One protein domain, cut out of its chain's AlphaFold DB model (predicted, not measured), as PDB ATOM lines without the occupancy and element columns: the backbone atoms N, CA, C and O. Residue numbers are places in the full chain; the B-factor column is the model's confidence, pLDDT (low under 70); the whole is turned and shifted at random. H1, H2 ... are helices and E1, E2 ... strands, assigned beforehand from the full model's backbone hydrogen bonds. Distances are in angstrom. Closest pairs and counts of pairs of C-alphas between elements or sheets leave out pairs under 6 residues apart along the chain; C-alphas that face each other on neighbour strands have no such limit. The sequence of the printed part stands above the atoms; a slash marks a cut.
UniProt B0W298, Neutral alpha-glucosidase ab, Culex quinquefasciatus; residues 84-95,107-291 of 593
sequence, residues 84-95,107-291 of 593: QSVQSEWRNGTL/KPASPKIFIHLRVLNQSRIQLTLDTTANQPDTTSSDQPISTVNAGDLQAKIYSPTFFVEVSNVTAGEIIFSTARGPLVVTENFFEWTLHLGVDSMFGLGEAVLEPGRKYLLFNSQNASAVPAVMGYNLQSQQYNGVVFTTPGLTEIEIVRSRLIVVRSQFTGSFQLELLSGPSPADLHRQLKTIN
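What this domain is: This is residues 84 to 95 and 107 to 291 of the 593 residues of the protein "Neutral alpha-glucosidase ab" of Culex quinquefasciatus (UniProt B0W298). A strongly twisted six-stranded sheet, E1 E2 E15 E12 E11 E9, is covered on one side by the helix H1, while a four-stranded sheet, E3 to E6, lies over its opposite side, the two sheets partly face to face as a sandwich. A five-stranded sheet, E7 E8 E14 E13 E10, continues beside the four-stranded one, where E8 comes close to E6. The 197 printed residues hold fifteen strands, E1 to E15, then H1; the sheets, E1 E2 E15 E12 E11 E9, E7 E8 E14 E13 E10 and E3 E4 E5 E6, are antiparallel. The class is mostly strand, with 97 residues in named elements, under half. The whole is compact, radius of gyration of the C-alphas 16.2 A, spanning 44 by 40 by 29 A.

How they stand to each other: E1, residues 113 to 121, and E2, residues 124 to 130, are a hairpin, with N 116 and O 128 within hydrogen-bond range at 2.8 A. E3, 147 to 150, E4, 153 to 158, E5, 163 to 168, and E6, 173 to 177, form a meander, each strand the antiparallel neighbour of the one before; N 148 and O 155, N 156 and O 165, and N 166 and O 176 are each 2.8 A apart. The closest C-alphas of E1 and E3, Val 119 and Ala 150, are 6.2 A apart. E7, 183 to 185, and E8, 189 to 194, are a hairpin, N 184 to O 191 2.8 A; the closest C-alphas of E6 and E8, Ser 177 and Leu 194, are 5.9 A apart. E9, 200 to 203, and E10, 214 to 217, are edge strands of different sheets. E11, 228 to 233, neighbours E9, N 202 to O 230 2.9 A, and is a hairpin with E12, 238 to 245, N 231 to O 240 2.8 A. E13, 250 to 254, neighbours E10, N 215 to O 252 2.8 A, and is a hairpin with E14, 260 to 265, N 263 to O 251 2.8 A. E14 neighbours E8, N 192 to O 262 2.9 A. E15, 269 to 275, neighbours E2, N 127 to O 272 2.9 A, and E12, N 243 to O 273 2.8 A. H1, 280 to 290, is on this six-stranded sheet, making two layers, helix on one face, at a height over the sheet of 8.8 A. It lies over E15 and E12 and runs along the strands, at 20 degrees to E12 on the local plane. The closest C-alphas of E12 and H1, Tyr 239 and Pro 280, are 6.5 A apart. In H1, 6 of 7 O i to N i+4 pairs are within hydrogen-bond range.

Where its parts are: E1 runs 25.4 A from C-alpha 113 at (-60.501, 26.754, -18.697). E12 is 24.0 A long, E15 20.1 A and E2 19.6 A. H1, 15.8 A, ends with C-alpha 290 at (-37.306, 25.287, -27.747).

The domain as a whole: The two C-alphas farthest apart, Thr 138 and Ala 207, are 45.6 A apart. Residues 96 to 106 are not printed, and C-alphas 95 and 107 are 20.4 A apart across the cut. The link E2 to E3, 16 residues, is long. Mean pLDDT of the printed part is 81.4; 28 residues are under 70, among them 133 to 146 and 219 to 226.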
ATOM      1  N   GLN A  84     -61.027  30.470 -10.579       90.50
ATOM      2  CA  GLN A  84     -61.008  29.697  -9.349       90.50
ATOM      3  C   GLN A  84     -61.350  28.232  -9.601       90.50
ATOM      4  O   GLN A  84     -62.168  27.905 -10.463       90.50
ATOM      5  N   SER A  85     -60.725  27.351  -8.829       87.19
ATOM      6  CA  SER A  85     -61.069  25.941  -8.769       87.19
ATOM      7  C   SER A  85     -62.254  25.723  -7.838       87.19
ATOM      8  O   SER A  85     -62.325  26.291  -6.747       87.19
ATOM      9  N   VAL A  86     -63.160  24.841  -8.258       76.62
ATOM     10  CA  VAL A  86     -64.247  24.327  -7.411       76.62
ATOM     11  C   VAL A  86     -63.694  23.385  -6.331       76.62
ATOM     12  O   VAL A  86     -64.306  23.201  -5.282       76.62
ATOM     13  N   GLN A  87     -62.522  22.791  -6.570       71.94
ATOM     14  CA  GLN A  87     -61.870  21.858  -5.657       71.94
ATOM     15  C   GLN A  87     -60.913  22.589  -4.707       71.94
ATOM     16  O   GLN A  87     -60.237  23.553  -5.078       71.94
ATOM     17  N   SER A  88     -60.827  22.108  -3.464       69.69
ATOM     18  CA  SER A  88     -59.934  22.672  -2.448       69.69
ATOM     19  C   SER A  88     -58.453  22.494  -2.793       69.69
ATOM     20  O   SER A  88     -57.648  23.365  -2.457       69.69
ATOM     21  N   GLU A  89     -58.118  21.408  -3.487       72.31
ATOM     22  CA  GLU A  89     -56.774  21.050  -3.938       72.31
ATOM     23  C   GLU A  89     -56.689  21.102  -5.465       72.31
ATOM     24  O   GLU A  89     -57.652  20.784  -6.163       72.31
ATOM     25  N   TRP A  90     -55.541  21.531  -5.986       77.38
ATOM     26  CA  TRP A  90     -55.296  21.589  -7.426       77.38
ATOM     27  C   TRP A  90     -54.669  20.283  -7.931       77.38
ATOM     28  O   TRP A  90     -53.771  19.718  -7.303       77.38
ATOM     29  N   ARG A  91     -55.130  19.832  -9.098       79.00
ATOM     30  CA  ARG A  91     -54.558  18.745  -9.905       79.00
ATOM     31  C   ARG A  91     -54.264  19.240 -11.322       79.00
ATOM     32  O   ARG A  91     -54.902  20.178 -11.803       79.00
ATOM     33  N   ASN A  92     -53.342  18.589 -12.021       79.19
ATOM     34  CA  ASN A  92     -53.021  18.967 -13.393       79.19
ATOM     35  C   ASN A  92     -54.247  18.828 -14.310       79.19
ATOM     36  O   ASN A  92     -54.880  17.775 -14.322       79.19
ATOM     37  N   GLY A  93     -54.607  19.884 -15.048       76.00
ATOM     38  CA  GLY A  93     -55.842  19.901 -15.840       76.00
ATOM     39  C   GLY A  93     -57.125  20.044 -15.012       76.00
ATOM     40  O   GLY A  93     -58.196  19.651 -15.472       76.00
ATOM     41  N   THR A  94     -57.052  20.587 -13.790       83.31
ATOM     42  CA  THR A  94     -58.256  20.936 -13.017       83.31
ATOM     43  C   THR A  94     -59.074  21.988 -13.756       83.31
ATOM     44  O   THR A  94     -58.528  22.974 -14.252       83.31
ATOM     45  N   LEU A  95     -60.393  21.790 -13.788       88.31
ATOM     46  CA  LEU A  95     -61.331  22.761 -14.333       88.31
ATOM     47  C   LEU A  95     -61.358  24.026 -13.470       88.31
ATOM     48  O   LEU A  95     -61.663  23.957 -12.277       88.31
ATOM     49  N   LYS A 107     -67.470  41.304 -22.821       93.75
ATOM     50  CA  LYS A 107     -67.660  39.962 -23.389       93.75
ATOM     51  C   LYS A 107     -67.859  38.925 -22.282       93.75
ATOM     52  O   LYS A 107     -67.316  39.121 -21.190       93.75
ATOM     53  N   PRO A 108     -68.606  37.836 -22.534       94.31
ATOM     54  CA  PRO A 108     -68.698  36.733 -21.584       94.31
ATOM     55  C   PRO A 108     -67.317  36.101 -21.375       94.31
ATOM     56  O   PRO A 108     -66.577  35.881 -22.336       94.31
ATOM     57  N   ALA A 109     -66.970  35.837 -20.118       94.12
ATOM     58  CA  ALA A 109     -65.773  35.081 -19.781       94.12
ATOM     59  C   ALA A 109     -65.944  33.618 -20.214       94.12
ATOM     60  O   ALA A 109     -67.055  33.081 -20.175       94.12
ATOM     61  N   SER A 110     -64.849  32.959 -20.599       93.62
ATOM     62  CA  SER A 110     -64.890  31.528 -20.894       93.62
ATOM     63  C   SER A 110     -65.350  30.779 -19.638       93.62
ATOM     64  O   SER A 110     -64.731  30.951 -18.580       93.62
ATOM     65  N   PRO A 111     -66.415  29.960 -19.718       91.25
ATOM     66  CA  PRO A 111     -66.995  29.307 -18.546       91.25
ATOM     67  C   PRO A 111     -66.086  28.214 -17.978       91.25
ATOM     68  O   PRO A 111     -66.266  27.802 -16.833       91.25
ATOM     69  N   LYS A 112     -65.154  27.710 -18.794       90.50
ATOM     70  CA  LYS A 112     -64.289  26.579 -18.480       90.50
ATOM     71  C   LYS A 112     -62.918  26.810 -19.093       90.50
ATOM     72  O   LYS A 112     -62.808  26.974 -20.306       90.50
ATOM     73  N   ILE A 113     -61.893  26.795 -18.253       91.69
ATOM     74  CA  ILE A 113     -60.501  26.754 -18.697       91.69
ATOM     75  C   ILE A 113     -59.770  25.626 -17.967       91.69
ATOM     76  O   ILE A 113     -60.133  25.258 -16.845       91.69
ATOM     77  N   PHE A 114     -58.722  25.120 -18.597       90.81
ATOM     78  CA  PHE A 114     -57.825  24.112 -18.060       90.81
ATOM     79  C   PHE A 114     -56.407  24.665 -18.064       90.81
ATOM     80  O   PHE A 114     -55.970  25.277 -19.038       90.81
ATOM     81  N   ILE A 115     -55.694  24.455 -16.962       89.19
ATOM     82  CA  ILE A 115     -54.276  24.785 -16.864       89.19
ATOM     83  C   ILE A 115     -53.504  23.491 -16.676       89.19
ATOM     84  O   ILE A 115     -53.778  22.724 -15.746       89.19
ATOM     85  N   HIS A 116     -52.517  23.287 -17.539       89.00
ATOM     86  CA  HIS A 116     -51.584  22.183 -17.444       89.00
ATOM     87  C   HIS A 116     -50.188  22.699 -17.109       89.00
ATOM     88  O   HIS A 116     -49.670  23.572 -17.798       89.00
ATOM     89  N   LEU A 117     -49.572  22.141 -16.072       88.81
ATOM     90  CA  LEU A 117     -48.171  22.357 -15.737       88.81
ATOM     91  C   LEU A 117     -47.385  21.098 -16.091       88.81
ATOM     92  O   LEU A 117     -47.733  19.992 -15.671       88.81
ATOM     93  N   ARG A 118     -46.315  21.268 -16.868       88.38
ATOM     94  CA  ARG A 118     -45.407  20.187 -17.250       88.38
ATOM     95  C   ARG A 118     -43.964  20.572 -16.953       88.38
ATOM     96  O   ARG A 118     -43.487  21.614 -17.393       88.38
ATOM     97  N   VAL A 119     -43.252  19.695 -16.250       86.88
ATOM     98  CA  VAL A 119     -41.792  19.772 -16.132       86.88
ATOM     99  C   VAL A 119     -41.189  19.185 -17.397       86.88
ATOM    100  O   VAL A 119     -41.474  18.036 -17.739       86.88
ATOM    101  N   LEU A 120     -40.389  19.975 -18.109       85.69
ATOM    102  CA  LEU A 120     -39.729  19.519 -19.331       85.69
ATOM    103  C   LEU A 120     -38.327  18.984 -19.028       85.69
ATOM    104  O   LEU A 120     -37.942  17.942 -19.549       85.69
ATOM    105  N   ASN A 121     -37.584  19.671 -18.160       84.00
ATOM    106  CA  ASN A 121     -36.279  19.253 -17.649       84.00
ATOM    107  C   ASN A 121     -35.985  19.972 -16.311       84.00
ATOM    108  O   ASN A 121     -36.870  20.606 -15.742       84.00
ATOM    109  N   GLN A 122     -34.750  19.882 -15.810       84.19
ATOM    110  CA  GLN A 122     -34.322  20.505 -14.545       84.19
ATOM    111  C   GLN A 122     -34.315  22.045 -14.554       84.19
ATOM    112  O   GLN A 122     -34.133  22.647 -13.505       84.19
ATOM    113  N   SER A 123     -34.475  22.688 -15.712       81.88
ATOM    114  CA  SER A 123     -34.306  24.134 -15.878       81.88
ATOM    115  C   SER A 123     -35.462  24.807 -16.633       81.88
ATOM    116  O   SER A 123     -35.415  26.021 -16.851       81.88
ATOM    117  N   ARG A 124     -36.481  24.040 -17.057       86.25
ATOM    118  CA  ARG A 124     -37.614  24.502 -17.873       86.25
ATOM    119  C   ARG A 124     -38.942  23.923 -17.386       86.25
ATOM    120  O   ARG A 124     -39.101  22.705 -17.243       86.25
ATOM    121  N   ILE A 125     -39.921  24.808 -17.215       90.31
ATOM    122  CA  ILE A 125     -41.299  24.482 -16.822       90.31
ATOM    123  C   ILE A 125     -42.246  25.094 -17.850       90.31
ATOM    124  O   ILE A 125     -42.115  26.264 -18.194       90.31
ATOM    125  N   GLN A 126     -43.217  24.318 -18.316       91.38
ATOM    126  CA  GLN A 126     -44.236  24.766 -19.258       91.38
ATOM    127  C   GLN A 126     -45.588  24.898 -18.557       91.38
ATOM    128  O   GLN A 126     -46.007  23.981 -17.844       91.38
ATOM    129  N   LEU A 127     -46.273  26.020 -18.789       91.56
ATOM    130  CA  LEU A 127     -47.681  26.212 -18.448       91.56
ATOM    131  C   LEU A 127     -48.495  26.330 -19.738       91.56
ATOM    132  O   LEU A 127     -48.208  27.166 -20.594       91.56
ATOM    133  N   THR A 128     -49.534  25.514 -19.847       91.62
ATOM    134  CA  THR A 128     -50.465  25.513 -20.976       91.62
ATOM    135  C   THR A 128     -51.850  25.887 -20.480       91.62
ATOM    136  O   THR A 128     -52.381  25.231 -19.585       91.62
ATOM    137  N   LEU A 129     -52.433  26.923 -21.071       91.25
ATOM    138  CA  LEU A 129     -53.826  27.311 -20.908       91.25
ATOM    139  C   LEU A 129     -54.629  26.775 -22.087       91.25
ATOM    140  O   LEU A 129     -54.285  27.047 -23.233       91.25
ATOM    141  N   ASP A 130     -55.700  26.041 -21.799       90.12
ATOM    142  CA  ASP A 130     -56.567  25.426 -22.802       90.12
ATOM    143  C   ASP A 130     -58.050  25.678 -22.483       90.12
ATOM    144  O   ASP A 130     -58.459  25.682 -21.321       90.12
ATOM    145  N   THR A 131     -58.874  25.888 -23.508       86.94
ATOM    146  CA  THR A 131     -60.345  25.971 -23.386       86.94
ATOM    147  C   THR A 131     -61.080  24.914 -24.199       86.94
ATOM    148  O   THR A 131     -62.304  24.829 -24.134       86.94
ATOM    149  N   THR A 132     -60.348  24.139 -24.994       74.75
ATOM    150  CA  THR A 132     -60.857  23.113 -25.910       74.75
ATOM    151  C   THR A 132     -60.614  21.698 -25.407       74.75
ATOM    152  O   THR A 132     -61.306  20.777 -25.841       74.75
ATOM    153  N   ALA A 133     -59.667  21.517 -24.483       63.38
ATOM    154  CA  ALA A 133     -59.412  20.237 -23.849       63.38
ATOM    155  C   ALA A 133     -60.707  19.671 -23.241       63.38
ATOM    156  O   ALA A 133     -61.341  20.282 -22.378       63.38
ATOM    157  N   ASN A 134     -61.104  18.480 -23.690       55.47
ATOM    158  CA  ASN A 134     -62.057  17.678 -22.938       55.47
ATOM    159  C   ASN A 134     -61.394  17.242 -21.624       55.47
ATOM    160  O   ASN A 134     -60.170  17.137 -21.546       55.47
ATOM    161  N   GLN A 135     -62.219  17.026 -20.596       52.00
ATOM    162  CA  GLN A 135     -61.821  16.549 -19.268       52.00
ATOM    163  C   GLN A 135     -60.673  15.523 -19.381       52.00
ATOM    164  O   GLN A 135     -60.801  14.611 -20.199       52.00
ATOM    165  N   PRO A 136     -59.559  15.672 -18.637       49.62
ATOM    166  CA  PRO A 136     -58.364  14.860 -18.860       49.62
ATOM    167  C   PRO A 136     -58.685  13.363 -18.821       49.62
ATOM    168  O   PRO A 136     -59.412  12.909 -17.931       49.62
ATOM    169  N   ASP A 137     -58.116  12.604 -19.765       40.53
ATOM    170  CA  ASP A 137     -58.081  11.145 -19.696       40.53
ATOM    171  C   ASP A 137     -57.529  10.739 -18.324       40.53
ATOM    172  O   ASP A 137     -56.489  11.216 -17.864       40.53
ATOM    173  N   THR A 138     -58.268   9.869 -17.645       41.66
ATOM    174  CA  THR A 138     -58.094   9.450 -16.247       41.66
ATOM    175  C   THR A 138     -56.870   8.545 -16.023       41.66
ATOM    176  O   THR A 138     -56.903   7.627 -15.209       41.66
ATOM    177  N   THR A 139     -55.761   8.781 -16.729       40.88
ATOM    178  CA  THR A 139     -54.596   7.880 -16.777       40.88
ATOM    179  C   THR A 139     -53.247   8.537 -16.455       40.88
ATOM    180  O   THR A 139     -52.207   8.024 -16.864       40.88
ATOM    181  N   SER A 140     -53.196   9.605 -15.645       42.91
ATOM    182  CA  SER A 140     -51.919  10.028 -15.032       42.91
ATOM    183  C   SER A 140     -52.051  10.582 -13.600       42.91
ATOM    184  O   SER A 140     -52.724  11.575 -13.357       42.91
ATOM    185  N   SER A 141     -51.396   9.875 -12.669       44.00
ATOM    186  CA  SER A 141     -51.101  10.161 -11.248       44.00
ATOM    187  C   SER A 141     -52.202  10.767 -10.358       44.00
ATOM    188  O   SER A 141     -52.531  11.945 -10.433       44.00
ATOM    189  N   ASP A 142     -52.655   9.970  -9.391       44.69
ATOM    190  CA  ASP A 142     -53.759  10.244  -8.462       44.69
ATOM    191  C   ASP A 142     -53.388  11.103  -7.224       44.69
ATOM    192  O   ASP A 142     -54.072  11.076  -6.201       44.69
ATOM    193  N   GLN A 143     -52.284  11.856  -7.280       50.53
ATOM    194  CA  GLN A 143     -51.797  12.672  -6.158       50.53
ATOM    195  C   GLN A 143     -52.112  14.161  -6.386       50.53
ATOM    196  O   GLN A 143     -51.965  14.646  -7.509       50.53
ATOM    197  N   PRO A 144     -52.534  14.916  -5.356       55.84
ATOM    198  CA  PRO A 144     -52.627  16.370  -5.438       55.84
ATOM    199  C   PRO A 144     -51.220  16.958  -5.601       55.84
ATOM    200  O   PRO A 144     -50.351  16.751  -4.758       55.84
ATOM    201  N   ILE A 145     -50.983  17.693  -6.689       63.12
ATOM    202  CA  ILE A 145     -49.675  18.296  -6.972       63.12
ATOM    203  C   ILE A 145     -49.815  19.815  -6.916       63.12
ATOM    204  O   ILE A 145     -49.777  20.500  -7.930       63.12
ATOM    205  N   SER A 146     -49.999  20.369  -5.716       69.56
ATOM    206  CA  SER A 146     -49.951  21.827  -5.521       69.56
ATOM    207  C   SER A 146     -48.534  22.385  -5.677       69.56
ATOM    208  O   SER A 146     -48.358  23.591  -5.828       69.56
ATOM    209  N   THR A 147     -47.517  21.522  -5.612       80.19
ATOM    210  CA  THR A 147     -46.103  21.877  -5.736       80.19
ATOM    211  C   THR A 147     -45.386  20.860  -6.614       80.19
ATOM    212  O   THR A 147     -45.481  19.656  -6.383       80.19
ATOM    213  N   VAL A 148     -44.668  21.351  -7.618       82.38
ATOM    214  CA  VAL A 148     -43.928  20.568  -8.605       82.38
ATOM    215  C   VAL A 148     -42.470  21.002  -8.554       82.38
ATOM    216  O   VAL A 148     -42.179  22.189  -8.692       82.38
ATOM    217  N   ASN A 149     -41.554  20.050  -8.392       84.38
ATOM    218  CA  ASN A 149     -40.118  20.326  -8.396       84.38
ATOM    219  C   ASN A 149     -39.506  19.949  -9.753       84.38
ATOM    220  O   ASN A 149     -39.849  18.917 -10.335       84.38
ATOM    221  N   ALA A 150     -38.579  20.769 -10.228       80.81
ATOM    222  CA  ALA A 150     -37.834  20.594 -11.465       80.81
ATOM    223  C   ALA A 150     -36.390  21.058 -11.237       80.81
ATOM    224  O   ALA A 150     -36.095  22.237 -11.389       80.81
ATOM    225  N   GLY A 151     -35.501  20.143 -10.833       82.19
ATOM    226  CA  GLY A 151     -34.139  20.517 -10.431       82.19
ATOM    227  C   GLY A 151     -34.162  21.505  -9.263       82.19
ATOM    228  O   GLY A 151     -34.780  21.218  -8.237       82.19
ATOM    229  N   ASP A 152     -33.558  22.675  -9.467       81.56
ATOM    230  CA  ASP A 152     -33.531  23.778  -8.497       81.56
ATOM    231  C   ASP A 152     -34.795  24.652  -8.542       81.56
ATOM    232  O   ASP A 152     -34.918  25.608  -7.780       81.56
ATOM    233  N   LEU A 153     -35.751  24.352  -9.422       86.50
ATOM    234  CA  LEU A 153     -37.008  25.081  -9.521       86.50
ATOM    235  C   LEU A 153     -38.115  24.392  -8.734       86.50
ATOM    236  O   LEU A 153     -38.318  23.181  -8.826       86.50
ATOM    237  N   GLN A 154     -38.911  25.196  -8.044       89.75
ATOM    238  CA  GLN A 154     -40.154  24.776  -7.420       89.75
ATOM    239  C   GLN A 154     -41.296  25.646  -7.933       89.75
ATOM    240  O   GLN A 154     -41.343  26.849  -7.669       89.75
ATOM    241  N   ALA A 155     -42.231  25.024  -8.646       89.75
ATOM    242  CA  ALA A 155     -43.473  25.650  -9.065       89.75
ATOM    243  C   ALA A 155     -44.597  25.310  -8.089       89.75
ATOM    244  O   ALA A 155     -44.827  24.144  -7.773       89.75
ATOM    245  N   LYS A 156     -45.326  26.327  -7.641       89.31
ATOM    246  CA  LYS A 156     -46.450  26.205  -6.720       89.31
ATOM    247  C   LYS A 156     -47.701  26.812  -7.336       89.31
ATOM    248  O   LYS A 156     -47.675  27.937  -7.834       89.31
ATOM    249  N   ILE A 157     -48.797  26.062  -7.282       88.06
ATOM    250  CA  ILE A 157     -50.108  26.491  -7.770       88.06
ATOM    251  C   ILE A 157     -51.041  26.679  -6.586       88.06
ATOM    252  O   ILE A 157     -51.180  25.803  -5.729       88.06
ATOM    253  N   TYR A 158     -51.694  27.835  -6.553       86.75
ATOM    254  CA  TYR A 158     -52.590  28.218  -5.475       86.75
ATOM    255  C   TYR A 158     -54.058  27.946  -5.843       86.75
ATOM    256  O   TYR A 158     -54.447  27.958  -7.011       86.75
ATOM    257  N   SER A 159     -54.863  27.633  -4.823       82.75
ATOM    258  CA  SER A 159     -56.296  27.313  -4.904       82.75
ATOM    259  C   SER A 159     -57.000  27.897  -3.662       82.75
ATOM    260  O   SER A 159     -56.402  27.889  -2.580       82.75
ATOM    261  N   PRO A 160     -58.242  28.428  -3.754       80.50
ATOM    262  CA  PRO A 160     -59.222  28.253  -4.823       80.50
ATOM    263  C   PRO A 160     -58.941  29.181  -5.992       80.50
ATOM    264  O   PRO A 160     -59.019  28.740  -7.128       80.50
ATOM    265  N   THR A 161     -58.547  30.419  -5.718       86.44
ATOM    266  CA  THR A 161     -58.106  31.385  -6.716       86.44
ATOM    267  C   THR A 161     -56.797  30.931  -7.345       86.44
ATOM    268  O   THR A 161     -55.819  30.684  -6.639       86.44
ATOM    269  N   PHE A 162     -56.797  30.811  -8.668       89.12
ATOM    270  CA  PHE A 162     -55.675  30.306  -9.438       89.12
ATOM    271  C   PHE A 162     -54.619  31.389  -9.657       89.12
ATOM    272  O   PHE A 162     -54.878  32.424 -10.268       89.12
ATOM    273  N   PHE A 163     -53.401  31.088  -9.226       90.25
ATOM    274  CA  PHE A 163     -52.180  31.727  -9.695       90.25
ATOM    275  C   PHE A 163     -51.011  30.759  -9.523       90.25
ATOM    276  O   PHE A 163     -51.083  29.806  -8.735       90.25
ATOM    277  N   VAL A 164     -49.947  30.996 -10.282       91.25
ATOM    278  CA  VAL A 164     -48.733  30.180 -10.265       91.25
ATOM    279  C   VAL A 164     -47.560  31.040  -9.844       91.25
ATOM    280  O   VAL A 164     -47.423  32.179 -10.290       91.25
ATOM    281  N   GLU A 165     -46.699  30.466  -9.015       92.62
ATOM    282  CA  GLU A 165     -45.387  31.011  -8.701       92.62
ATOM    283  C   GLU A 165     -44.326  29.961  -8.965       92.62
ATOM    284  O   GLU A 165     -44.516  28.786  -8.655       92.62
ATOM    285  N   VAL A 166     -43.201  30.387  -9.520       91.94
ATOM    286  CA  VAL A 166     -42.012  29.555  -9.647       91.94
ATOM    287  C   VAL A 166     -40.887  30.226  -8.896       91.94
ATOM    288  O   VAL A 166     -40.617  31.413  -9.082       91.94
ATOM    289  N   SER A 167     -40.249  29.448  -8.037       90.00
ATOM    290  CA  SER A 167     -39.134  29.875  -7.211       90.00
ATOM    291  C   SER A 167     -37.893  29.049  -7.507       90.00
ATOM    292  O   SER A 167     -37.996  27.870  -7.849       90.00
ATOM    293  N   ASN A 168     -36.730  29.674  -7.377       85.94
ATOM    294  CA  ASN A 168     -35.460  28.975  -7.306       85.94
ATOM    295  C   ASN A 168     -35.240  28.561  -5.842       85.94
ATOM    296  O   ASN A 168     -35.123  29.417  -4.966       85.94
ATOM    297  N   VAL A 169     -35.220  27.256  -5.573       79.75
ATOM    298  CA  VAL A 169     -35.111  26.670  -4.228       79.75
ATOM    299  C   VAL A 169     -33.775  27.025  -3.580       79.75
ATOM    300  O   VAL A 169     -33.729  27.293  -2.383       79.75
ATOM    301  N   THR A 170     -32.704  27.073  -4.372       76.00
ATOM    302  CA  THR A 170     -31.346  27.365  -3.901       76.00
ATOM    303  C   THR A 170     -31.186  28.841  -3.537       76.00
ATOM    304  O   THR A 170     -30.577  29.158  -2.519       76.00
ATOM    305  N   ALA A 171     -31.768  29.744  -4.334       74.81
ATOM    306  CA  ALA A 171     -31.735  31.187  -4.074       74.81
ATOM    307  C   ALA A 171     -32.841  31.667  -3.111       74.81
ATOM    308  O   ALA A 171     -32.756  32.769  -2.572       74.81
ATOM    309  N   GLY A 172     -33.893  30.868  -2.895       76.44
ATOM    310  CA  GLY A 172     -35.062  31.249  -2.098       76.44
ATOM    311  C   GLY A 172     -35.897  32.380  -2.714       76.44
ATOM    312  O   GLY A 172     -36.625  33.067  -1.997       76.44
ATOM    313  N   GLU A 173     -35.791  32.597  -4.028       83.12
ATOM    314  CA  GLU A 173     -36.382  33.734  -4.742       83.12
ATOM    315  C   GLU A 173     -37.480  33.301  -5.724       83.12
ATOM    316  O   GLU A 173     -37.379  32.255  -6.363       83.12
ATOM    317  N   ILE A 174     -38.524  34.126  -5.874       87.88
ATOM    318  CA  ILE A 174     -39.578  33.954  -6.884       87.88
ATOM    319  C   ILE A 174     -39.100  34.546  -8.215       87.88
ATOM    320  O   ILE A 174     -39.025  35.763  -8.362       87.88
ATOM    321  N   ILE A 175     -38.856  33.681  -9.198       90.12
ATOM    322  CA  ILE A 175     -38.404  34.048 -10.552       90.12
ATOM    323  C   ILE A 175     -39.565  34.209 -11.545       90.12
ATOM    324  O   ILE A 175     -39.383  34.653 -12.676       90.12
ATOM    325  N   PHE A 176     -40.773  33.792 -11.168       93.44
ATOM    326  CA  PHE A 176     -41.966  33.984 -11.984       93.44
ATOM    327  C   PHE A 176     -43.224  33.970 -11.118       93.44
ATOM    328  O   PHE A 176     -43.361  33.127 -10.233       93.44
ATOM    329  N   SER A 177     -44.167  34.869 -11.388       93.44
ATOM    330  CA  SER A 177     -45.470  34.902 -10.726       93.44
ATOM    331  C   SER A 177     -46.558  35.428 -11.653       93.44
ATOM    332  O   SER A 177     -46.336  36.351 -12.435       93.44
ATOM    333  N   THR A 178     -47.765  34.881 -11.517       93.44
ATOM    334  CA  THR A 178     -48.980  35.385 -12.179       93.44
ATOM    335  C   THR A 178     -49.954  36.047 -11.204       93.44
ATOM    336  O   THR A 178     -51.090  36.339 -11.569       93.44
ATOM    337  N   ALA A 179     -49.555  36.252  -9.945       89.81
ATOM    338  CA  ALA A 179     -50.444  36.735  -8.883       89.81
ATOM    339  C   ALA A 179     -50.747  38.243  -8.972       89.81
ATOM    340  O   ALA A 179     -51.707  38.728  -8.375       89.81
ATOM    341  N   ARG A 180     -49.920  38.997  -9.709       89.00
ATOM    342  CA  ARG A 180     -49.906  40.471  -9.701       89.00
ATOM    343  C   ARG A 180     -50.846  41.132 -10.716       89.00
ATOM    344  O   ARG A 180     -50.723  42.327 -10.955       89.00
ATOM    345  N   GLY A 181     -51.776  40.388 -11.311       89.81
ATOM    346  CA  GLY A 181     -52.739  40.958 -12.251       89.81
ATOM    347  C   GLY A 181     -53.882  40.016 -12.635       89.81
ATOM    348  O   GLY A 181     -54.099  38.994 -11.972       89.81
ATOM    349  N   PRO A 182     -54.670  40.384 -13.659       94.06
ATOM    350  CA  PRO A 182     -55.795  39.585 -14.126       94.06
ATOM    351  C   PRO A 182     -55.379  38.366 -14.965       94.06
ATOM    352  O   PRO A 182     -54.317  38.330 -15.595       94.06
ATOM    353  N   LEU A 183     -56.302  37.403 -15.012       95.06
ATOM    354  CA  LEU A 183     -56.390  36.379 -16.047       95.06
ATOM    355  C   LEU A 183     -57.786  36.479 -16.671       95.06
ATOM    356  O   LEU A 183     -58.770  36.007 -16.100       95.06
ATOM    357  N   VAL A 184     -57.871  37.120 -17.835       95.38
ATOM    358  CA  VAL A 184     -59.113  37.290 -18.595       95.38
ATOM    359  C   VAL A 184     -59.083  36.333 -19.771       95.38
ATOM    360  O   VAL A 184     -58.163  36.383 -20.577       95.38
ATOM    361  N   VAL A 185     -60.096  35.482 -19.914       94.62
ATOM    362  CA  VAL A 185     -60.208  34.569 -21.057       94.62
ATOM    363  C   VAL A 185     -61.616  34.673 -21.625       94.62
ATOM    364  O   VAL A 185     -62.603  34.639 -20.895       94.62
ATOM    365  N   THR A 186     -61.709  34.810 -22.939       93.25
ATOM    366  CA  THR A 186     -62.945  34.772 -23.730       93.25
ATOM    367  C   THR A 186     -62.783  33.731 -24.837       93.25
ATOM    368  O   THR A 186     -61.730  33.108 -24.946       93.25
ATOM    369  N   GLU A 187     -63.798  33.551 -25.681       88.06
ATOM    370  CA  GLU A 187     -63.740  32.621 -26.818       88.06
ATOM    371  C   GLU A 187     -62.548  32.892 -27.760       88.06
ATOM    372  O   GLU A 187     -61.849  31.958 -28.133       88.06
ATOM    373  N   ASN A 188     -62.271  34.167 -28.073       89.56
ATOM    374  CA  ASN A 188     -61.307  34.562 -29.117       89.56
ATOM    375  C   ASN A 188     -60.184  35.487 -28.618       89.56
ATOM    376  O   ASN A 188     -59.403  36.014 -29.412       89.56
ATOM    377  N   PHE A 189     -60.121  35.749 -27.315       91.44
ATOM    378  CA  PHE A 189     -59.167  36.682 -26.721       91.44
ATOM    379  C   PHE A 189     -58.794  36.247 -25.310       91.44
ATOM    380  O   PHE A 189     -59.673  35.838 -24.545       91.44
ATOM    381  N   PHE A 190     -57.526  36.415 -24.946       92.25
ATOM    382  CA  PHE A 190     -57.101  36.347 -23.555       92.25
ATOM    383  C   PHE A 190     -56.183  37.518 -23.190       92.25
ATOM    384  O   PHE A 190     -55.478  38.059 -24.044       92.25
ATOM    385  N   GLU A 191     -56.185  37.861 -21.906       94.56
ATOM    386  CA  GLU A 191     -55.219  38.740 -21.258       94.56
ATOM    387  C   GLU A 191     -54.648  38.035 -20.025       94.56
ATOM    388  O   GLU A 191     -55.403  37.534 -19.188       94.56
ATOM    389  N   TRP A 192     -53.324  38.006 -19.901       94.62
ATOM    390  CA  TRP A 192     -52.650  37.445 -18.734       94.62
ATOM    391  C   TRP A 192     -51.484  38.327 -18.301       94.62
ATOM    392  O   TRP A 192     -50.624  38.685 -19.105       94.62
ATOM    393  N   THR A 193     -51.456  38.676 -17.014       95.50
ATOM    394  CA  THR A 193     -50.343  39.415 -16.409       95.50
ATOM    395  C   THR A 193     -49.327  38.488 -15.758       95.50
ATOM    396  O   THR A 193     -49.675  37.634 -14.941       95.50
ATOM    397  N   LEU A 194     -48.059  38.717 -16.079       95.19
ATOM    398  CA  LEU A 194     -46.912  37.946 -15.622       95.19
ATOM    399  C   LEU A 194     -45.888  38.867 -14.945       95.19
ATOM    400  O   LEU A 194     -45.782  40.055 -15.256       95.19
ATOM    401  N   HIS A 195     -45.100  38.310 -14.036       93.75
ATOM    402  CA  HIS A 195     -44.036  39.006 -13.324       93.75
ATOM    403  C   HIS A 195     -42.799  38.115 -13.250       93.75
ATOM    404  O   HIS A 195     -42.887  37.018 -12.708       93.75
ATOM    405  N   LEU A 196     -41.657  38.590 -13.754       91.50
ATOM    406  CA  LEU A 196     -40.393  37.841 -13.750       91.50
ATOM    407  C   LEU A 196     -39.506  38.113 -12.525       91.50
ATOM    408  O   LEU A 196     -38.498  37.439 -12.365       91.50
ATOM    409  N   GLY A 197     -39.836  39.088 -11.669       87.69
ATOM    410  CA  GLY A 197     -38.972  39.428 -10.530       87.69
ATOM    411  C   GLY A 197     -37.597  39.942 -10.958       87.69
ATOM    412  O   GLY A 197     -36.603  39.595 -10.341       87.69
ATOM    413  N   VAL A 198     -37.539  40.732 -12.033       87.75
ATOM    414  CA  VAL A 198     -36.300  41.253 -12.631       87.75
ATOM    415  C   VAL A 198     -36.304  42.774 -12.663       87.75
ATOM    416  O   VAL A 198     -37.357  43.416 -12.735       87.75
ATOM    417  N   ASP A 199     -35.108  43.353 -12.675       86.69
ATOM    418  CA  ASP A 199     -34.900  44.795 -12.702       86.69
ATOM    419  C   ASP A 199     -34.720  45.363 -14.100       86.69
ATOM    420  O   ASP A 199     -35.105  46.496 -14.385       86.69
ATOM    421  N   SER A 200     -34.128  44.576 -14.989       83.06
ATOM    422  CA  SER A 200     -33.958  44.922 -16.396       83.06
ATOM    423  C   SER A 200     -34.545  43.814 -17.250       83.06
ATOM    424  O   SER A 200     -34.298  42.644 -16.974       83.06
ATOM    425  N   MET A 201     -35.288  44.173 -18.295       84.75
ATOM    426  CA  MET A 201     -35.859  43.220 -19.245       84.75
ATOM    427  C   MET A 201     -35.322  43.475 -20.648       84.75
ATOM    428  O   MET A 201     -35.051  44.614 -21.013       84.75
ATOM    429  N   PHE A 202     -35.178  42.410 -21.425       81.94
ATOM    430  CA  PHE A 202     -34.678  42.415 -22.796       81.94
ATOM    431  C   PHE A 202     -35.318  41.266 -23.587       81.94
ATOM    432  O   PHE A 202     -35.840  40.312 -23.005       81.94
ATOM    433  N   GLY A 203     -35.297  41.338 -24.918       77.75
ATOM    434  CA  GLY A 203     -35.966  40.360 -25.782       77.75
ATOM    435  C   GLY A 203     -36.945  41.021 -26.745       77.75
ATOM    436  O   GLY A 203     -36.867  42.219 -26.976       77.75
ATOM    437  N   LEU A 204     -37.836  40.237 -27.358       75.06
ATOM    438  CA  LEU A 204     -38.815  40.713 -28.356       75.06
ATOM    439  C   LEU A 204     -38.227  41.529 -29.531       75.06
ATOM    440  O   LEU A 204     -38.963  42.241 -30.209       75.06
ATOM    441  N   GLY A 205     -36.922  41.403 -29.797       68.69
ATOM    442  CA  GLY A 205     -36.211  42.185 -30.815       68.69
ATOM    443  C   GLY A 205     -35.564  43.482 -30.313       68.69
ATOM    444  O   GLY A 205     -35.051  44.231 -31.133       68.69
ATOM    445  N   GLU A 206     -35.540  43.739 -29.003       67.12
ATOM    446  CA  GLU A 206     -34.933  44.933 -28.396       67.12
ATOM    447  C   GLU A 206     -33.836  44.561 -27.381       67.12
ATOM    448  O   GLU A 206     -33.924  43.540 -26.681       67.12
ATOM    449  N   ALA A 207     -32.812  45.415 -27.264       61.41
ATOM    450  CA  ALA A 207     -31.742  45.264 -26.276       61.41
ATOM    451  C   ALA A 207     -32.218  45.541 -24.847       61.41
ATOM    452  O   ALA A 207     -31.777  44.862 -23.920       61.41
ATOM    453  N   VAL A 208     -33.151  46.481 -24.684       74.81
ATOM    454  CA  VAL A 208     -33.818  46.801 -23.421       74.81
ATOM    455  C   VAL A 208     -35.305  47.023 -23.692       74.81
ATOM    456  O   VAL A 208     -35.685  47.722 -24.627       74.81
ATOM    457  N   LEU A 209     -36.161  46.416 -22.873       80.94
ATOM    458  CA  LEU A 209     -37.604  46.609 -22.938       80.94
ATOM    459  C   LEU A 209     -38.013  47.776 -22.039       80.94
ATOM    460  O   LEU A 209     -37.977  47.678 -20.810       80.94
ATOM    461  N   GLU A 210     -38.410  48.883 -22.663       79.25
ATOM    462  CA  GLU A 210     -38.806  50.096 -21.955       79.25
ATOM    463  C   GLU A 210     -40.230  49.993 -21.382       79.25
ATOM    464  O   GLU A 210     -41.162  49.570 -22.078       79.25
ATOM    465  N   PRO A 211     -40.454  50.435 -20.131       85.62
ATOM    466  CA  PRO A 211     -41.796  50.499 -19.575       85.62
ATOM    467  C   PRO A 211     -42.698  51.498 -20.317       85.62
ATOM    468  O   PRO A 211     -42.314  52.627 -20.606       85.62
ATOM    469  N   GLY A 212     -43.947  51.106 -20.555       83.31
ATOM    470  CA  GLY A 212     -44.960  51.849 -21.304       83.31
ATOM    471  C   GLY A 212     -45.004  51.523 -22.799       83.31
ATOM    472  O   GLY A 212     -45.879  52.038 -23.497       83.31
ATOM    473  N   ARG A 213     -44.096  50.675 -23.304       83.12
ATOM    474  CA  ARG A 213     -44.050  50.278 -24.715       83.12
ATOM    475  C   ARG A 213     -44.848  48.993 -24.963       83.12
ATOM    476  O   ARG A 213     -44.896  48.088 -24.127       83.12
ATOM    477  N   LYS A 214     -45.480  48.932 -26.138       88.31
ATOM    478  CA  LYS A 214     -46.247  47.782 -26.633       88.31
ATOM    479  C   LYS A 214     -45.520  47.134 -27.804       88.31
ATOM    480  O   LYS A 214     -45.111  47.825 -28.736       88.31
ATOM    481  N   TYR A 215     -45.411  45.814 -27.767       85.56
ATOM    482  CA  TYR A 215     -44.727  44.990 -28.754       85.56
ATOM    483  C   TYR A 215     -45.740  44.086 -29.446       85.56
ATOM    484  O   TYR A 215     -46.438  43.318 -28.788       85.56
ATOM    485  N   LEU A 216     -45.836  44.181 -30.772       84.19
ATOM    486  CA  LEU A 216     -46.759  43.375 -31.567       84.19
ATOM    487  C   LEU A 216     -46.009  42.213 -32.219       84.19
ATOM    488  O   LEU A 216     -45.096  42.412 -33.016       84.19
ATOM    489  N   LEU A 217     -46.427  40.995 -31.895       76.12
ATOM    490  CA  LEU A 217     -45.897  39.752 -32.431       76.12
ATOM    491  C   LEU A 217     -46.895  39.134 -33.406       76.12
ATOM    492  O   LEU A 217     -48.047  38.858 -33.056       76.12
ATOM    493  N   PHE A 218     -46.425  38.858 -34.620       70.50
ATOM    494  CA  PHE A 218     -47.186  38.151 -35.643       70.50
ATOM    495  C   PHE A 218     -46.436  36.885 -36.065       70.50
ATOM    496  O   PHE A 218     -45.606  36.888 -36.978       70.50
ATOM    497  N   ASN A 219     -46.723  35.795 -35.350       55.53
ATOM    498  CA  ASN A 219     -45.951  34.551 -35.401       55.53
ATOM    499  C   ASN A 219     -46.079  33.790 -36.742       55.53
ATOM    500  O   ASN A 219     -45.328  32.852 -36.988       55.53
ATOM    501  N   SER A 220     -47.006  34.186 -37.625       51.41
ATOM    502  CA  SER A 220     -47.224  33.526 -38.921       51.41
ATOM    503  C   SER A 220     -46.463  34.147 -40.098       51.41
ATOM    504  O   SER A 220     -46.473  33.543 -41.168       51.41
ATOM    505  N   GLN A 221     -45.804  35.308 -39.943       43.16
ATOM    506  CA  GLN A 221     -45.066  35.935 -41.060       43.16
ATOM    507  C   GLN A 221     -43.743  36.627 -40.695       43.16
ATOM    508  O   GLN A 221     -42.908  36.773 -41.582       43.16
ATOM    509  N   ASN A 222     -43.493  36.999 -39.433       41.91
ATOM    510  CA  ASN A 222     -42.273  37.732 -39.072       41.91
ATOM    511  C   ASN A 222     -41.361  36.915 -38.153       41.91
ATOM    512  O   ASN A 222     -41.579  36.816 -36.950       41.91
ATOM    513  N   ALA A 223     -40.285  36.381 -38.730       48.94
ATOM    514  CA  ALA A 223     -39.196  35.726 -38.006       48.94
ATOM    515  C   ALA A 223     -38.273  36.708 -37.243       48.94
ATOM    516  O   ALA A 223     -37.319  36.267 -36.605       48.94
ATOM    517  N   SER A 224     -38.550  38.018 -37.287       47.53
ATOM    518  CA  SER A 224     -37.687  39.058 -36.706       47.53
ATOM    519  C   SER A 224     -37.789  39.197 -35.182       47.53
ATOM    520  O   SER A 224     -36.859  39.700 -34.564       47.53
ATOM    521  N   ALA A 225     -38.880  38.748 -34.552       56.56
ATOM    522  CA  ALA A 225     -39.045  38.840 -33.100       56.56
ATOM    523  C   ALA A 225     -39.178  37.444 -32.490       56.56
ATOM    524  O   ALA A 225     -40.177  36.751 -32.680       56.56
ATOM    525  N   VAL A 226     -38.161  37.024 -31.734       66.88
ATOM    526  CA  VAL A 226     -38.278  35.833 -30.888       66.88
ATOM    527  C   VAL A 226     -39.263  36.167 -29.764       66.88
ATOM    528  O   VAL A 226     -39.025  37.151 -29.060       66.88
ATOM    529  N   PRO A 227     -40.347  35.390 -29.571       78.88
ATOM    530  CA  PRO A 227     -41.392  35.682 -28.591       78.88
ATOM    531  C   PRO A 227     -40.921  35.322 -27.174       78.88
ATOM    532  O   PRO A 227     -41.516  34.490 -26.499       78.88
ATOM    533  N   ALA A 228     -39.811  35.907 -26.740       82.38
ATOM    534  CA  ALA A 228     -39.191  35.676 -25.451       82.38
ATOM    535  C   ALA A 228     -38.933  37.010 -24.755       82.38
ATOM    536  O   ALA A 228     -38.385  37.937 -25.359       82.38
ATOM    537  N   VAL A 229     -39.304  37.077 -23.479       87.62
ATOM    538  CA  VAL A 229     -38.899  38.142 -22.562       87.62
ATOM    539  C   VAL A 229     -37.957  37.523 -21.548       87.62
ATOM    540  O   VAL A 229     -38.295  36.551 -20.879       87.62
ATOM    541  N   MET A 230     -36.763  38.077 -21.457       88.06
ATOM    542  CA  MET A 230     -35.738  37.691 -20.501       88.06
ATOM    543  C   MET A 230     -35.448  38.884 -19.605       88.06
ATOM    544  O   MET A 230     -35.746  40.029 -19.955       88.06
ATOM    545  N   GLY A 231     -34.862  38.634 -18.448       86.50
ATOM    546  CA  GLY A 231     -34.468  39.710 -17.567       86.50
ATOM    547  C   GLY A 231     -33.351  39.333 -16.624       86.50
ATOM    548  O   GLY A 231     -32.923  38.185 -16.562       86.50
ATOM    549  N   TYR A 232     -32.878  40.365 -15.943       84.62
ATOM    550  CA  TYR A 232     -31.796  40.330 -14.979       84.62
ATOM    551  C   TYR A 232     -32.271  40.921 -13.657       84.62
ATOM    552  O   TYR A 232     -32.849  42.013 -13.643       84.62
ATOM    553  N   ASN A 233     -32.007  40.217 -12.565       87.25
ATOM    554  CA  ASN A 233     -32.277  40.661 -11.207       87.25
ATOM    555  C   ASN A 233     -30.992  41.227 -10.582       87.25
ATOM    556  O   ASN A 233     -29.979  40.534 -10.500       87.25
ATOM    557  N   LEU A 234     -31.029  42.491 -10.146       82.00
ATOM    558  CA  LEU A 234     -29.865  43.183  -9.580       82.00
ATOM    559  C   LEU A 234     -29.456  42.629  -8.214       82.00
ATOM    560  O   LEU A 234     -28.281  42.691  -7.866       82.00
ATOM    561  N   GLN A 235     -30.415  42.117  -7.441       82.12
ATOM    562  CA  GLN A 235     -30.181  41.631  -6.086       82.12
ATOM    563  C   GLN A 235     -29.562  40.234  -6.083       82.12
ATOM    564  O   GLN A 235     -28.604  39.999  -5.349       82.12
ATOM    565  N   SER A 236     -30.110  39.306  -6.870       82.12
ATOM    566  CA  SER A 236     -29.590  37.939  -6.953       82.12
ATOM    567  C   SER A 236     -28.473  37.774  -7.975       82.12
ATOM    568  O   SER A 236     -27.788  36.756  -7.929       82.12
ATOM    569  N   GLN A 237     -28.262  38.757  -8.858       83.62
ATOM    570  CA  GLN A 237     -27.329  38.665  -9.985       83.62
ATOM    571  C   GLN A 237     -27.613  37.426 -10.845       83.62
ATOM    572  O   GLN A 237     -26.729  36.646 -11.185       83.62
ATOM    573  N   GLN A 238     -28.897  37.195 -11.122       84.88
ATOM    574  CA  GLN A 238     -29.359  36.056 -11.905       84.88
ATOM    575  C   GLN A 238     -30.265  36.506 -13.039       84.88
ATOM    576  O   GLN A 238     -30.957  37.527 -12.974       84.88
ATOM    577  N   TYR A 239     -30.263  35.691 -14.084       86.81
ATOM    578  CA  TYR A 239     -31.102  35.844 -15.249       86.81
ATOM    579  C   TYR A 239     -32.200  34.786 -15.280       86.81
ATOM    580  O   TYR A 239     -31.985  33.631 -14.938       86.81
ATOM    581  N   ASN A 240     -33.367  35.165 -15.779       91.00
ATOM    582  CA  ASN A 240     -34.499  34.277 -16.019       91.00
ATOM    583  C   ASN A 240     -35.312  34.802 -17.209       91.00
ATOM    584  O   ASN A 240     -35.092  35.911 -17.701       91.00
ATOM    585  N   GLY A 241     -36.244  34.004 -17.719       90.75
ATOM    586  CA  GLY A 241     -37.061  34.420 -18.851       90.75
ATOM    587  C   GLY A 241     -38.318  33.594 -19.049       90.75
ATOM    588  O   GLY A 241     -38.555  32.594 -18.379       90.75
ATOM    589  N   VAL A 242     -39.134  34.032 -19.999       91.44
ATOM    590  CA  VAL A 242     -40.357  33.362 -20.426       91.44
ATOM    591  C   VAL A 242     -40.486  33.447 -21.942       91.44
ATOM    592  O   VAL A 242     -40.231  34.489 -22.546       91.44
ATOM    593  N   VAL A 243     -40.878  32.336 -22.558       87.75
ATOM    594  CA  VAL A 243     -41.143  32.209 -23.992       87.75
ATOM    595  C   VAL A 243     -42.632  31.994 -24.204       87.75
ATOM    596  O   VAL A 243     -43.248  31.185 -23.514       87.75
ATOM    597  N   PHE A 244     -43.207  32.699 -25.172       85.56
ATOM    598  CA  PHE A 244     -44.615  32.619 -25.537       85.56
ATOM    599  C   PHE A 244     -44.778  31.837 -26.834       85.56
ATOM    600  O   PHE A 244     -44.112  32.116 -27.830       85.56
ATOM    601  N   THR A 245     -45.713  30.891 -26.848       81.12
ATOM    602  CA  THR A 245     -46.118  30.196 -28.071       81.12
ATOM    603  C   THR A 245     -47.578  30.515 -28.351       81.12
ATOM    604  O   THR A 245     -48.479  30.023 -27.668       81.12
ATOM    605  N   THR A 246     -47.809  31.368 -29.353       70.94
ATOM    606  CA  THR A 246     -49.146  31.796 -29.781       70.94
ATOM    607  C   THR A 246     -49.344  31.513 -31.273       70.94
ATOM    608  O   THR A 246     -48.443  31.771 -32.076       70.94
ATOM    609  N   PRO A 247     -50.518  31.017 -31.686       63.28
ATOM    610  CA  PRO A 247     -50.869  30.921 -33.102       63.28
ATOM    611  C   PRO A 247     -51.407  32.247 -33.679       63.28
ATOM    612  O   PRO A 247     -51.462  32.400 -34.896       63.28
ATOM    613  N   GLY A 248     -51.803  33.202 -32.825       75.56
ATOM    614  CA  GLY A 248     -52.439  34.465 -33.213       75.56
ATOM    615  C   GLY A 248     -51.587  35.722 -33.000       75.56
ATOM    616  O   GLY A 248     -50.513  35.691 -32.389       75.56
ATOM    617  N   LEU A 249     -52.111  36.856 -33.486       85.19
ATOM    618  CA  LEU A 249     -51.563  38.191 -33.223       85.19
ATOM    619  C   LEU A 249     -51.521  38.442 -31.711       85.19
ATOM    620  O   LEU A 249     -52.546  38.326 -31.038       85.19
ATOM    621  N   THR A 250     -50.342  38.787 -31.198       86.81
ATOM    622  CA  THR A 250     -50.095  38.950 -29.760       86.81
ATOM    623  C   THR A 250     -49.476  40.308 -29.476       86.81
ATOM    624  O   THR A 250     -48.459  40.658 -30.057       86.81
ATOM    625  N   GLU A 251     -50.082  41.064 -28.572       91.19
ATOM    626  CA  GLU A 251     -49.529  42.274 -27.977       91.19
ATOM    627  C   GLU A 251     -48.884  41.915 -26.634       91.19
ATOM    628  O   GLU A 251     -49.505  41.275 -25.785       91.19
ATOM    629  N   ILE A 252     -47.642  42.343 -26.435       91.19
ATOM    630  CA  ILE A 252     -46.960  42.304 -25.144       91.19
ATOM    631  C   ILE A 252     -46.715  43.741 -24.709       91.19
ATOM    632  O   ILE A 252     -46.029  44.495 -25.393       91.19
ATOM    633  N   GLU A 253     -47.269  44.126 -23.570       92.88
ATOM    634  CA  GLU A 253     -47.039  45.428 -22.953       92.88
ATOM    635  C   GLU A 253     -46.175  45.257 -21.705       92.88
ATOM    636  O   GLU A 253     -46.479  44.443 -20.831       92.88
ATOM    637  N   ILE A 254     -45.115  46.054 -21.611       92.50
ATOM    638  CA  ILE A 254     -44.321  46.169 -20.392       92.50
ATOM    639  C   ILE A 254     -44.818  47.396 -19.647       92.50
ATOM    640  O   ILE A 254     -44.589  48.514 -20.092       92.50
ATOM    641  N   VAL A 255     -45.515  47.230 -18.527       90.38
ATOM    642  CA  VAL A 255     -46.025  48.385 -17.764       90.38
ATOM    643  C   VAL A 255     -44.945  48.966 -16.843       90.38
ATOM    644  O   VAL A 255     -43.900  48.359 -16.619       90.38
ATOM    645  N   ARG A 256     -45.188  50.151 -16.265       85.81
ATOM    646  CA  ARG A 256     -44.225  50.863 -15.391       85.81
ATOM    647  C   ARG A 256     -43.730  50.042 -14.197       85.81
ATOM    648  O   ARG A 256     -42.588  50.197 -13.787       85.81
ATOM    649  N   SER A 257     -44.562  49.145 -13.679       85.50
ATOM    650  CA  SER A 257     -44.223  48.173 -12.628       85.50
ATOM    651  C   SER A 257     -43.367  46.996 -13.094       85.50
ATOM    652  O   SER A 257     -43.131  46.082 -12.305       85.50
ATOM    653  N   ARG A 258     -42.936  46.980 -14.362       88.88
ATOM    654  CA  ARG A 258     -42.236  45.860 -15.005       88.88
ATOM    655  C   ARG A 258     -43.061  44.566 -15.056       88.88
ATOM    656  O   ARG A 258     -42.512  43.485 -15.249       88.88
ATOM    657  N   LEU A 259     -44.383  44.661 -14.893       93.00
ATOM    658  CA  LEU A 259     -45.282  43.552 -15.199       93.00
ATOM    659  C   LEU A 259     -45.400  43.406 -16.716       93.00
ATOM    660  O   LEU A 259     -45.395  44.391 -17.457       93.00
ATOM    661  N   ILE A 260     -45.517  42.161 -17.159       94.81
ATOM    662  CA  ILE A 260     -45.666  41.794 -18.560       94.81
ATOM    663  C   ILE A 260     -47.141  41.474 -18.770       94.81
ATOM    664  O   ILE A 260     -47.642  40.487 -18.232       94.81
ATOM    665  N   VAL A 261     -47.845  42.303 -19.533       94.69
ATOM    666  CA  VAL A 261     -49.245  42.065 -19.888       94.69
ATOM    667  C   VAL A 261     -49.288  41.484 -21.293       94.69
ATOM    668  O   VAL A 261     -48.923  42.149 -22.260       94.69
ATOM    669  N   VAL A 262     -49.717  40.228 -21.402       94.00
ATOM    670  CA  VAL A 262     -49.845  39.518 -22.677       94.00
ATOM    671  C   VAL A 262     -51.305  39.530 -23.097       94.00
ATOM    672  O   VAL A 262     -52.155  39.028 -22.364       94.00
ATOM    673  N   ARG A 263     -51.591  40.072 -24.281       92.75
ATOM    674  CA  ARG A 263     -52.918  40.083 -24.906       92.75
ATOM    675  C   ARG A 263     -52.830  39.407 -26.260       92.75
ATOM    676  O   ARG A 263     -52.001  39.789 -27.076       92.75
ATOM    677  N   SER A 264     -53.669  38.421 -26.542       90.12
ATOM    678  CA  SER A 264     -53.580  37.702 -27.817       90.12
ATOM    679  C   SER A 264     -54.938  37.303 -28.359       90.12
ATOM    680  O   SER A 264     -55.875  37.044 -27.600       90.12
ATOM    681  N   GLN A 265     -55.012  37.196 -29.687       87.88
ATOM    682  CA  GLN A 265     -56.065  36.426 -30.334       87.88
ATOM    683  C   GLN A 265     -55.924  34.961 -29.932       87.88
ATOM    684  O   GLN A 265     -54.901  34.317 -30.169       87.88
ATOM    685  N   PHE A 266     -56.968  34.443 -29.304       82.00
ATOM    686  CA  PHE A 266     -56.963  33.127 -28.700       82.00
ATOM    687  C   PHE A 266     -57.684  32.133 -29.609       82.00
ATOM    688  O   PHE A 266     -58.808  32.384 -30.029       82.00
ATOM    689  N   THR A 267     -57.040  31.009 -29.919       78.56
ATOM    690  CA  THR A 267     -57.617  29.935 -30.749       78.56
ATOM    691  C   THR A 267     -57.796  28.638 -29.957       78.56
ATOM    692  O   THR A 267     -57.727  27.551 -30.527       78.56
ATOM    693  N   GLY A 268     -57.954  28.740 -28.634       81.00
ATOM    694  CA  GLY A 268     -58.222  27.606 -27.749       81.00
ATOM    695  C   GLY A 268     -57.040  27.110 -26.916       81.00
ATOM    696  O   GLY A 268     -57.280  26.484 -25.889       81.00
ATOM    697  N   SER A 269     -55.791  27.424 -27.284       87.00
ATOM    698  CA  SER A 269     -54.604  27.051 -26.501       87.00
ATOM    699  C   SER A 269     -53.535  28.148 -26.511       87.00
ATOM    700  O   SER A 269     -53.278  28.771 -27.543       87.00
ATOM    701  N   PHE A 270     -52.912  28.382 -25.357       88.31
ATOM    702  CA  PHE A 270     -51.780  29.288 -25.168       88.31
ATOM    703  C   PHE A 270     -50.736  28.610 -24.288       88.31
ATOM    704  O   PHE A 270     -51.071  28.046 -23.248       88.31
ATOM    705  N   GLN A 271     -49.468  28.679 -24.688       89.38
ATOM    706  CA  GLN A 271     -48.378  28.062 -23.940       89.38
ATOM    707  C   GLN A 271     -47.338  29.113 -23.583       89.38
ATOM    708  O   GLN A 271     -46.919  29.905 -24.431       89.38
ATOM    709  N   LEU A 272     -46.898  29.074 -22.332       91.12
ATOM    710  CA  LEU A 272     -45.727  29.797 -21.868       91.12
ATOM    711  C   LEU A 272     -44.714  28.802 -21.311       91.12
ATOM    712  O   LEU A 272     -45.062  27.818 -20.654       91.12
ATOM    713  N   GLU A 273     -43.447  29.077 -21.566       91.12
ATOM    714  CA  GLU A 273     -42.346  28.260 -21.097       91.12
ATOM    715  C   GLU A 273     -41.344  29.111 -20.328       91.12
ATOM    716  O   GLU A 273     -40.845  30.112 -20.834       91.12
ATOM    717  N   LEU A 274     -41.074  28.713 -19.091       91.25
ATOM    718  CA  LEU A 274     -40.191  29.410 -18.170       91.25
ATOM    719  C   LEU A 274     -38.757  28.927 -18.338       91.25
ATOM    720  O   LEU A 274     -38.494  27.724 -18.379       91.25
ATOM    721  N   LEU A 275     -37.847  29.892 -18.389       88.25
ATOM    722  CA  LEU A 275     -36.408  29.726 -18.491       88.25
ATOM    723  C   LEU A 275     -35.777  30.191 -17.179       88.25
ATOM    724  O   LEU A 275     -36.007  31.314 -16.735       88.25
ATOM    725  N   SER A 276     -34.985  29.332 -16.554       88.50
ATOM    726  CA  SER A 276     -34.408  29.597 -15.230       88.50
ATOM    727  C   SER A 276     -33.078  30.340 -15.239       88.50
ATOM    728  O   SER A 276     -32.650  30.779 -14.178       88.50
ATOM    729  N   GLY A 277     -32.412  30.448 -16.393       81.25
ATOM    730  CA  GLY A 277     -31.016  30.898 -16.458       81.25
ATOM    731  C   GLY A 277     -30.073  29.914 -15.749       81.25
ATOM    732  O   GLY A 277     -30.204  28.717 -16.022       81.25
ATOM    733  N   PRO A 278     -29.113  30.356 -14.907       84.31
ATOM    734  CA  PRO A 278     -29.025  31.677 -14.269       84.31
ATOM    735  C   PRO A 278     -28.156  32.693 -15.019       84.31
ATOM    736  O   PRO A 278     -28.194  33.869 -14.682       84.31
ATOM    737  N   SER A 279     -27.376  32.270 -16.015       80.50
ATOM    738  CA  SER A 279     -26.538  33.169 -16.815       80.50
ATOM    739  C   SER A 279     -27.181  33.491 -18.175       80.50
ATOM    740  O   SER A 279     -28.036  32.735 -18.659       80.50
ATOM    741  N   PRO A 280     -26.733  34.550 -18.874       76.88
ATOM    742  CA  PRO A 280     -27.131  34.804 -20.260       76.88
ATOM    743  C   PRO A 280     -26.807  33.632 -21.206       76.88
ATOM    744  O   PRO A 280     -27.547  33.377 -22.163       76.88
ATOM    745  N   ALA A 281     -25.720  32.902 -20.921       73.50
ATOM    746  CA  ALA A 281     -25.314  31.689 -21.630       73.50
ATOM    747  C   ALA A 281     -26.342  30.569 -21.500       73.50
ATOM    748  O   ALA A 281     -26.742  29.961 -22.499       73.50
ATOM    749  N   ASP A 282     -26.816  30.341 -20.280       81.06
ATOM    750  CA  ASP A 282     -27.795  29.299 -20.005       81.06
ATOM    751  C   ASP A 282     -29.168  29.656 -20.569       81.06
ATOM    752  O   ASP A 282     -29.795  28.804 -21.197       81.06
ATOM    753  N   LEU A 283     -29.602  30.919 -20.458       79.88
ATOM    754  CA  LEU A 283     -30.840  31.382 -21.095       79.88
ATOM    755  C   LEU A 283     -30.824  31.175 -22.610       79.88
ATOM    756  O   LEU A 283     -31.798  30.672 -23.169       79.88
ATOM    757  N   HIS A 284     -29.722  31.520 -23.281       75.94
ATOM    758  CA  HIS A 284     -29.600  31.315 -24.722       75.94
ATOM    759  C   HIS A 284     -29.678  29.827 -25.087       75.94
ATOM    760  O   HIS A 284     -30.445  29.449 -25.974       75.94
ATOM    761  N   ARG A 285     -28.951  28.965 -24.361       76.31
ATOM    762  CA  ARG A 285     -28.989  27.508 -24.566       76.31
ATOM    763  C   ARG A 285     -30.406  26.960 -24.368       76.31
ATOM    764  O   ARG A 285     -30.896  26.192 -25.193       76.31
ATOM    765  N   GLN A 286     -31.097  27.395 -23.314       80.19
ATOM    766  CA  GLN A 286     -32.479  27.000 -23.036       80.19
ATOM    767  C   GLN A 286     -33.434  27.469 -24.147       80.19
ATOM    768  O   GLN A 286     -34.201  26.664 -24.674       80.19
ATOM    769  N   LEU A 287     -33.340  28.726 -24.586       76.81
ATOM    770  CA  LEU A 287     -34.155  29.278 -25.673       76.81
ATOM    771  C   LEU A 287     -33.940  28.541 -27.007       76.81
ATOM    772  O   LEU A 287     -34.890  28.333 -27.768       76.81
ATOM    773  N   LYS A 288     -32.709  28.107 -27.294       70.12
ATOM    774  CA  LYS A 288     -32.387  27.306 -28.485       70.12
ATOM    775  C   LYS A 288     -33.046  25.930 -28.463       70.12
ATOM    776  O   LYS A 288     -33.599  25.521 -29.476       70.12
ATOM    777  N   THR A 289     -33.080  25.251 -27.313       72.50
ATOM    778  CA  THR A 289     -33.724  23.923 -27.198       72.50
ATOM    779  C   THR A 289     -35.238  23.927 -27.463       72.50
ATOM    780  O   THR A 289     -35.821  22.870 -27.702       72.50
ATOM    781  N   ILE A 290     -35.884  25.095 -27.415       70.88
ATOM    782  CA  ILE A 290     -37.306  25.287 -27.747       70.88
ATOM    783  C   ILE A 290     -37.477  25.513 -29.258       70.88
ATOM    784  O   ILE A 290     -38.416  25.029 -29.886       70.88
ATOM    785  N   ASN A 291     -36.528  26.216 -29.867       62.06
ATOM    786  CA  ASN A 291     -36.564  26.666 -31.250       62.06
ATOM    787  C   ASN A 291     -35.879  25.657 -32.197       62.06
ATOM    788  O   ASN A 291     -34.832  25.942 -32.770       62.06
TER     789      ASN A 291